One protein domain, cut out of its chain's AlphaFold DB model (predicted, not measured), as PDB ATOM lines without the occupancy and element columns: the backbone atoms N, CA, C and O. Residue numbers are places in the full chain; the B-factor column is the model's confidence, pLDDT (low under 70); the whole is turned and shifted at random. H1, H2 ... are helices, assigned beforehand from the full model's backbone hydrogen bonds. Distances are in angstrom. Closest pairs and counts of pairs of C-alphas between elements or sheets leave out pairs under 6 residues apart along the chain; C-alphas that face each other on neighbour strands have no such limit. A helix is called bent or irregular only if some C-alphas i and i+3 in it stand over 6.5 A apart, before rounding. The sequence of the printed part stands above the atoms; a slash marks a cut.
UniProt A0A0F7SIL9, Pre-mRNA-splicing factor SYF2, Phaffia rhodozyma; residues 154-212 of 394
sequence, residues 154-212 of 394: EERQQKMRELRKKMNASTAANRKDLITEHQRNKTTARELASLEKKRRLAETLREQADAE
ATOM      1  N   GLU A 154     -30.430 -39.290  16.518       83.69
ATOM      2  CA  GLU A 154     -29.853 -40.294  15.628       83.69
ATOM      3  C   GLU A 154     -30.879 -40.870  14.643       83.69
ATOM      4  O   GLU A 154     -30.626 -40.874  13.441       83.69
ATOM      5  N   GLU A 155     -32.073 -41.256  15.095       85.38
ATOM      6  CA  GLU A 155     -33.157 -41.730  14.216       85.38
ATOM      7  C   GLU A 155     -33.620 -40.640  13.235       85.38
ATOM      8  O   GLU A 155     -33.933 -40.905  12.070       85.38
ATOM      9  N   ARG A 156     -33.616 -39.376  13.675       85.62
ATOM     10  CA  ARG A 156     -33.894 -38.215  12.818       85.62
ATOM     11  C   ARG A 156     -32.800 -38.016  11.769       85.62
ATOM     12  O   ARG A 156     -33.117 -37.724  10.614       85.62
ATOM     13  N   GLN A 157     -31.533 -38.190  12.144       87.44
ATOM     14  CA  GLN A 157     -30.400 -38.133  11.219       87.44
ATOM     15  C   GLN A 157     -30.427 -39.287  10.212       87.44
ATOM     16  O   GLN A 157     -30.207 -39.051   9.027       87.44
ATOM     17  N   GLN A 158     -30.745 -40.508  10.642       90.50
ATOM     18  CA  GLN A 158     -30.882 -41.673   9.763       90.50
ATOM     19  C   GLN A 158     -32.020 -41.479   8.760       90.50
ATOM     20  O   GLN A 158     -31.803 -41.606   7.557       90.50
ATOM     21  N   LYS A 159     -33.191 -41.023   9.213       89.38
ATOM     22  CA  LYS A 159     -34.316 -40.689   8.328       89.38
ATOM     23  C   LYS A 159     -33.982 -39.567   7.338       89.38
ATOM     24  O   LYS A 159     -34.424 -39.591   6.191       89.38
ATOM     25  N   MET A 160     -33.181 -38.588   7.754       90.12
ATOM     26  CA  MET A 160     -32.694 -37.521   6.877       90.12
ATOM     27  C   MET A 160     -31.686 -38.055   5.844       90.12
ATOM     28  O   MET A 160     -31.783 -37.708   4.667       90.12
ATOM     29  N   ARG A 161     -30.777 -38.956   6.239       92.88
ATOM     30  CA  ARG A 161     -29.860 -39.656   5.321       92.88
ATOM     31  C   ARG A 161     -30.619 -40.516   4.313       92.88
ATOM     32  O   ARG A 161     -30.300 -40.478   3.131       92.88
ATOM     33  N   GLU A 162     -31.652 -41.232   4.744       93.94
ATOM     34  CA  GLU A 162     -32.534 -41.992   3.853       93.94
ATOM     35  C   GLU A 162     -33.273 -41.089   2.864       93.94
ATOM     36  O   GLU A 162     -33.373 -41.422   1.684       93.94
ATOM     37  N   LEU A 163     -33.763 -39.933   3.319       92.62
ATOM     38  CA  LEU A 163     -34.416 -38.956   2.452       92.62
ATOM     39  C   LEU A 163     -33.436 -38.391   1.418       92.62
ATOM     40  O   LEU A 163     -33.763 -38.347   0.235       92.62
ATOM     41  N   ARG A 164     -32.214 -38.037   1.836       92.69
ATOM     42  CA  ARG A 164     -31.138 -37.619   0.926       92.69
ATOM     43  C   ARG A 164     -30.777 -38.725  -0.063       92.69
ATOM     44  O   ARG A 164     -30.657 -38.451  -1.249       92.69
ATOM     45  N   LYS A 165     -30.682 -39.980   0.384       95.56
ATOM     46  CA  LYS A 165     -30.422 -41.138  -0.485       95.56
ATOM     47  C   LYS A 165     -31.524 -41.312  -1.531       95.56
ATOM     48  O   LYS A 165     -31.217 -41.520  -2.700       95.56
ATOM     49  N   LYS A 166     -32.793 -41.177  -1.137       94.88
ATOM     50  CA  LYS A 166     -33.942 -41.232  -2.056       94.88
ATOM     51  C   LYS A 166     -33.946 -40.063  -3.045       94.88
ATOM     52  O   LYS A 166     -34.176 -40.290  -4.226       94.88
ATOM     53  N   MET A 167     -33.640 -38.848  -2.589       94.75
ATOM     54  CA  MET A 167     -33.540 -37.652  -3.438       94.75
ATOM     55  C   MET A 167     -32.378 -37.744  -4.437       94.75
ATOM     56  O   MET A 167     -32.517 -37.375  -5.602       94.75
ATOM     57  N   ASN A 168     -31.239 -38.290  -4.013       94.25
ATOM     58  CA  ASN A 168     -30.096 -38.519  -4.894       94.25
ATOM     59  C   ASN A 168     -30.400 -39.629  -5.909       94.25
ATOM     60  O   ASN A 168     -30.077 -39.481  -7.084       94.25
ATOM     61  N   ALA A 169     -31.070 -40.706  -5.486       95.44
ATOM     62  CA  ALA A 169     -31.488 -41.787  -6.374       95.44
ATOM     63  C   ALA A 169     -32.491 -41.311  -7.438       95.44
ATOM     64  O   ALA A 169     -32.332 -41.656  -8.606       95.44
ATOM     65  N   SER A 170     -33.479 -40.485  -7.071       94.44
ATOM     66  CA  SER A 170     -34.426 -39.917  -8.042       94.44
ATOM     67  C   SER A 170     -33.742 -38.943  -9.004       94.44
ATOM     68  O   SER A 170     -33.973 -39.007 -10.207       94.44
ATOM     69  N   THR A 171     -32.836 -38.095  -8.510       94.38
ATOM     70  CA  THR A 171     -32.066 -37.169  -9.356       94.38
ATOM     71  C   THR A 171     -31.161 -37.924 -10.335       94.38
ATOM     72  O   THR A 171     -31.095 -37.578 -11.515       94.38
ATOM     73  N   ALA A 172     -30.501 -38.992  -9.879       95.62
ATOM     74  CA  ALA A 172     -29.668 -39.845 -10.720       95.62
ATOM     75  C   ALA A 172     -30.489 -40.626 -11.761       95.62
ATOM     76  O   ALA A 172     -30.070 -40.703 -12.915       95.62
ATOM     77  N   ALA A 173     -31.657 -41.159 -11.384       95.12
ATOM     78  CA  ALA A 173     -32.576 -41.823 -12.307       95.12
ATOM     79  C   ALA A 173     -33.063 -40.853 -13.392       95.12
ATOM     80  O   ALA A 173     -32.898 -41.136 -14.571       95.12
ATOM     81  N   ASN A 174     -33.508 -39.654 -13.006       94.56
ATOM     82  CA  ASN A 174     -33.935 -38.621 -13.951       94.56
ATOM     83  C   ASN A 174     -32.804 -38.226 -14.914       94.56
ATOM     84  O   ASN A 174     -33.023 -38.093 -16.115       94.56
ATOM     85  N   ARG A 175     -31.570 -38.069 -14.413       94.38
ATOM     86  CA  ARG A 175     -30.404 -37.777 -15.260       94.38
ATOM     87  C   ARG A 175     -30.110 -38.925 -16.227       94.38
ATOM     88  O   ARG A 175     -29.813 -38.669 -17.392       94.38
ATOM     89  N   LYS A 176     -30.184 -40.171 -15.756       96.88
ATOM     90  CA  LYS A 176     -29.998 -41.362 -16.591       96.88
ATOM     91  C   LYS A 176     -31.065 -41.426 -17.680       96.88
ATOM     92  O   LYS A 176     -30.705 -41.602 -18.837       96.88
ATOM     93  N   ASP A 177     -32.326 -41.200 -17.337       95.00
ATOM     94  CA  ASP A 177     -33.440 -41.223 -18.282       95.00
ATOM     95  C   ASP A 177     -33.264 -40.153 -19.362       95.00
ATOM     96  O   ASP A 177     -33.278 -40.485 -20.546       95.00
ATOM     97  N   LEU A 178     -32.942 -38.910 -18.980       95.19
ATOM     98  CA  LEU A 178     -32.630 -37.829 -19.926       95.19
ATOM     99  C   LEU A 178     -31.485 -38.196 -20.883       95.19
ATOM    100  O   LEU A 178     -31.575 -37.944 -22.084       95.19
ATOM    101  N   ILE A 179     -30.417 -38.815 -20.371       94.88
ATOM    102  CA  ILE A 179     -29.291 -39.271 -21.194       94.88
ATOM    103  C   ILE A 179     -29.727 -40.403 -22.130       94.88
ATOM    104  O   ILE A 179     -29.375 -40.372 -23.308       94.88
ATOM    105  N   THR A 180     -30.499 -41.380 -21.648       92.44
ATOM    106  CA  THR A 180     -30.957 -42.502 -22.477       92.44
ATOM    107  C   THR A 180     -31.942 -42.064 -23.551       92.44
ATOM    108  O   THR A 180     -31.835 -42.538 -24.673       92.44
ATOM    109  N   GLU A 181     -32.837 -41.119 -23.268       91.00
ATOM    110  CA  GLU A 181     -33.739 -40.524 -24.259       91.00
ATOM    111  C   GLU A 181     -32.955 -39.741 -25.311       91.00
ATOM    112  O   GLU A 181     -33.151 -39.919 -26.512       91.00
ATOM    113  N   HIS A 182     -31.975 -38.943 -24.888       92.88
ATOM    114  CA  HIS A 182     -31.086 -38.250 -25.814       92.88
ATOM    115  C   HIS A 182     -30.255 -39.223 -26.672       92.88
ATOM    116  O   HIS A 182     -30.053 -38.975 -27.858       92.88
ATOM    117  N   GLN A 183     -29.804 -40.350 -26.114       89.12
ATOM    118  CA  GLN A 183     -29.119 -41.406 -26.866       89.12
ATOM    119  C   GLN A 183     -30.063 -42.140 -27.826       89.12
ATOM    120  O   GLN A 183     -29.702 -42.330 -28.984       89.12
ATOM    121  N   ARG A 184     -31.282 -42.488 -27.395       87.25
ATOM    122  CA  ARG A 184     -32.324 -43.099 -28.241       87.25
ATOM    123  C   ARG A 184     -32.675 -42.206 -29.425       87.25
ATOM    124  O   ARG A 184     -32.772 -42.694 -30.546       87.25
ATOM    125  N   ASN A 185     -32.780 -40.899 -29.194       85.75
ATOM    126  CA  ASN A 185     -33.037 -39.917 -30.244       85.75
ATOM    127  C   ASN A 185     -31.864 -39.766 -31.223       85.75
ATOM    128  O   ASN A 185     -32.078 -39.423 -32.383       85.75
ATOM    129  N   LYS A 186     -30.628 -40.031 -30.778       87.06
ATOM    130  CA  LYS A 186     -29.440 -40.038 -31.645       87.06
ATOM    131  C   LYS A 186     -29.304 -41.318 -32.459       87.06
ATOM    132  O   LYS A 186     -28.808 -41.255 -33.578       87.06
ATOM    133  N   THR A 187     -29.715 -42.465 -31.919       84.69
ATOM    134  CA  THR A 187     -29.602 -43.740 -32.627       84.69
ATOM    135  C   THR A 187     -30.603 -43.813 -33.770       84.69
ATOM    136  O   THR A 187     -31.813 -43.881 -33.564       84.69
ATOM    137  N   THR A 188     -30.102 -43.848 -34.999       91.38
ATOM    138  CA  THR A 188     -30.945 -44.078 -36.175       91.38
ATOM    139  C   THR A 188     -31.331 -45.559 -36.286       91.38
ATOM    140  O   THR A 188     -30.607 -46.447 -35.834       91.38
ATOM    141  N   ALA A 189     -32.438 -45.872 -36.969       89.62
ATOM    142  CA  ALA A 189     -32.860 -47.265 -37.196       89.62
ATOM    143  C   ALA A 189     -31.776 -48.128 -37.882       89.62
ATOM    144  O   ALA A 189     -31.664 -49.327 -37.630       89.62
ATOM    145  N   ARG A 190     -30.936 -47.512 -38.729       90.94
ATOM    146  CA  ARG A 190     -29.807 -48.178 -39.395       90.94
ATOM    147  C   ARG A 190     -28.696 -48.544 -38.411       90.94
ATOM    148  O   ARG A 190     -28.134 -49.634 -38.511       90.94
ATOM    149  N   GLU A 191     -28.370 -47.645 -37.493       87.94
ATOM    150  CA  GLU A 191     -27.358 -47.884 -36.463       87.94
ATOM    151  C   GLU A 191     -27.832 -48.937 -35.470       87.94
ATOM    152  O   GLU A 191     -27.072 -49.854 -35.173       87.94
ATOM    153  N   LEU A 192     -29.103 -48.889 -35.054       90.88
ATOM    154  CA  LEU A 192     -29.708 -49.927 -34.216       90.88
ATOM    155  C   LEU A 192     -29.615 -51.308 -34.875       90.88
ATOM    156  O   LEU A 192     -29.130 -52.249 -34.251       90.88
ATOM    157  N   ALA A 193     -29.960 -51.423 -36.161       92.62
ATOM    158  CA  ALA A 193     -29.822 -52.679 -36.899       92.62
ATOM    159  C   ALA A 193     -28.355 -53.141 -37.028       92.62
ATOM    160  O   ALA A 193     -28.074 -54.340 -37.040       92.62
ATOM    161  N   SER A 194     -27.396 -52.215 -37.134       93.94
ATOM    162  CA  SER A 194     -25.972 -52.566 -37.154       93.94
ATOM    163  C   SER A 194     -25.471 -53.030 -35.788       93.94
ATOM    164  O   SER A 194     -24.658 -53.952 -35.735       93.94
ATOM    165  N   LEU A 195     -25.913 -52.390 -34.706       92.88
ATOM    166  CA  LEU A 195     -25.573 -52.777 -33.339       92.88
ATOM    167  C   LEU A 195     -26.184 -54.133 -32.993       92.88
ATOM    168  O   LEU A 195     -25.490 -54.975 -32.435       92.88
ATOM    169  N   GLU A 196     -27.427 -54.393 -33.403       94.44
ATOM    170  CA  GLU A 196     -28.065 -55.698 -33.223       94.44
ATOM    171  C   GLU A 196     -27.304 -56.804 -33.962       94.44
ATOM    172  O   GLU A 196     -27.038 -57.852 -33.383       94.44
ATOM    173  N   LYS A 197     -26.867 -56.569 -35.208       95.62
ATOM    174  CA  LYS A 197     -26.031 -57.537 -35.944       95.62
ATOM    175  C   LYS A 197     -24.709 -57.824 -35.233       95.62
ATOM    176  O   LYS A 197     -24.321 -58.984 -35.139       95.62
ATOM    177  N   LYS A 198     -24.030 -56.787 -34.732       95.19
ATOM    178  CA  LYS A 198     -22.783 -56.939 -33.962       95.19
ATOM    179  C   LYS A 198     -23.023 -57.701 -32.660       95.19
ATOM    180  O   LYS A 198     -22.230 -58.568 -32.321       95.19
ATOM    181  N   ARG A 199     -24.128 -57.411 -31.972       96.31
ATOM    182  CA  ARG A 199     -24.533 -58.100 -30.748       96.31
ATOM    183  C   ARG A 199     -24.827 -59.577 -31.008       96.31
ATOM    184  O   ARG A 199     -24.262 -60.406 -30.315       96.31
ATOM    185  N   ARG A 200     -25.623 -59.910 -32.029       95.38
ATOM    186  CA  ARG A 200     -25.890 -61.308 -32.405       95.38
ATOM    187  C   ARG A 200     -24.616 -62.048 -32.791       95.38
ATOM    188  O   ARG A 200     -24.445 -63.188 -32.397       95.38
ATOM    189  N   LEU A 201     -23.707 -61.396 -33.520       95.44
ATOM    190  CA  LEU A 201     -22.407 -61.979 -33.854       95.44
ATOM    191  C   LEU A 201     -21.588 -62.261 -32.586       95.44
ATOM    192  O   LEU A 201     -21.049 -63.353 -32.441       95.44
ATOM    193  N   ALA A 202     -21.527 -61.305 -31.657       95.44
ATOM    194  CA  ALA A 202     -20.840 -61.491 -30.383       95.44
ATOM    195  C   ALA A 202     -21.470 -62.618 -29.551       95.44
ATOM    196  O   ALA A 202     -20.741 -63.438 -29.010       95.44
ATOM    197  N   GLU A 203     -22.802 -62.697 -29.498       93.81
ATOM    198  CA  GLU A 203     -23.533 -63.788 -28.841       93.81
ATOM    199  C   GLU A 203     -23.183 -65.142 -29.478       93.81
ATOM    200  O   GLU A 203     -22.790 -66.049 -28.754       93.81
ATOM    201  N   THR A 204     -23.198 -65.260 -30.812       91.31
ATOM    202  CA  THR A 204     -22.833 -66.513 -31.499       91.31
ATOM    203  C   THR A 204     -21.373 -66.911 -31.304       91.31
ATOM    204  O   THR A 204     -21.086 -68.094 -31.176       91.31
ATOM    205  N   LEU A 205     -20.445 -65.945 -31.270       92.50
ATOM    206  CA  LEU A 205     -19.029 -66.227 -31.013       92.50
ATOM    207  C   LEU A 205     -18.801 -66.651 -29.563       92.50
ATOM    208  O   LEU A 205     -17.984 -67.529 -29.308       92.50
ATOM    209  N   ARG A 206     -19.526 -66.041 -28.619       91.81
ATOM    210  CA  ARG A 206     -19.460 -66.414 -27.207       91.81
ATOM    211  C   ARG A 206     -20.021 -67.814 -26.987       91.81
ATOM    212  O   ARG A 206     -19.377 -68.617 -26.342       91.81
ATOM    213  N   GLU A 207     -21.178 -68.113 -27.570       88.88
ATOM    214  CA  GLU A 207     -21.793 -69.442 -27.518       88.88
ATOM    215  C   GLU A 207     -20.906 -70.506 -28.179       88.88
ATOM    216  O   GLU A 207     -20.791 -71.613 -27.666       88.88
ATOM    217  N   GLN A 208     -20.223 -70.162 -29.276       89.94
ATOM    218  CA  GLN A 208     -19.238 -71.050 -29.887       89.94
ATOM    219  C   GLN A 208     -18.036 -71.300 -28.964       89.94
ATOM    220  O   GLN A 208     -17.634 -72.449 -28.816       89.94
ATOM    221  N   ALA A 209     -17.493 -70.265 -28.317       92.19
ATOM    222  CA  ALA A 209     -16.395 -70.414 -27.359       92.19
ATOM    223  C   ALA A 209     -16.806 -71.242 -26.127       92.19
ATOM    224  O   ALA A 209     -16.075 -72.146 -25.730       92.19
ATOM    225  N   ASP A 210     -17.998 -70.984 -25.574       91.38
ATOM    226  CA  ASP A 210     -18.566 -71.735 -24.448       91.38
ATOM    227  C   ASP A 210     -18.740 -73.229 -24.827       91.38
ATOM    228  O   ASP A 210     -18.433 -74.123 -24.039       91.38
ATOM    229  N   ALA A 211     -19.179 -73.526 -26.057       88.94
ATOM    230  CA  ALA A 211     -19.331 -74.895 -26.553       88.94
ATOM    231  C   ALA A 211     -17.992 -75.598 -26.847       88.94
ATOM    232  O   ALA A 211     -17.869 -76.796 -26.593       88.94
ATOM    233  N   GLU A 212     -16.978 -74.873 -27.335       86.94
ATOM    234  CA  GLU A 212     -15.616 -75.395 -27.511       86.94
ATOM    235  C   GLU A 212     -14.968 -75.751 -26.159       86.94
ATOM    236  O   GLU A 212     -14.309 -76.787 -26.060       86.94
TER     237      GLU A 212
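Overview. This is residues 154 to 212 of the 394 residues of the protein "Pre-mRNA-splicing factor SYF2" of Phaffia rhodozyma (UniProt A0A0F7SIL9). Two long, straight helices make a wide-open V with unequal arms; H1 is the longer arm, H2 the shorter one, and a tight link sits at the corner. The space between the arms is empty, and most of each helix stands free. The printed part has 59 residues, of which 57 are in two named helices, H1 then H2 along the chain, with no named strand; the class is all helix. It is extended, with a radius of gyration of the C-alphas of 20.6 A, and flat, spanning 57 by 35 by 6 A.

Arrangement. Begin with the longest helix, H1, residues 154 to 186; its residues 154 to 183 stand free. From its end, pass through Thr 187 and Thr 188, the two residues of the tight link, into H2, residues 189 to 212. In H2, residues 196 to 212 stand free. H1 and H2 are apart, with no C-alpha of the one within 8 A of the other. In both H1 and H2, each O i to N i+4 pair is within hydrogen-bond range, and neither helix is bent.

Along the chain. Find C-alpha 154 at (-29.853, -40.294, 15.628); from there H1 runs 47.3 A to C-alpha 186 at (-29.440, -40.038, -31.645), with z falling while x and y end close to where they began. Next find C-alpha 189 at (-32.860, -47.265, -37.196), where H2 begins; it runs 34.4 A to C-alpha 212 at (-15.616, -75.395, -27.511), and here y falls most.

Size, cuts and confidence. Look to Arg 156 and Glu 212 for the two C-alphas farthest apart, 57.8 A. The printed part has no cut, and its one link, H1 to H2, is tight. The mean pLDDT of the printed part is 92.0, and no printed residue is under 70.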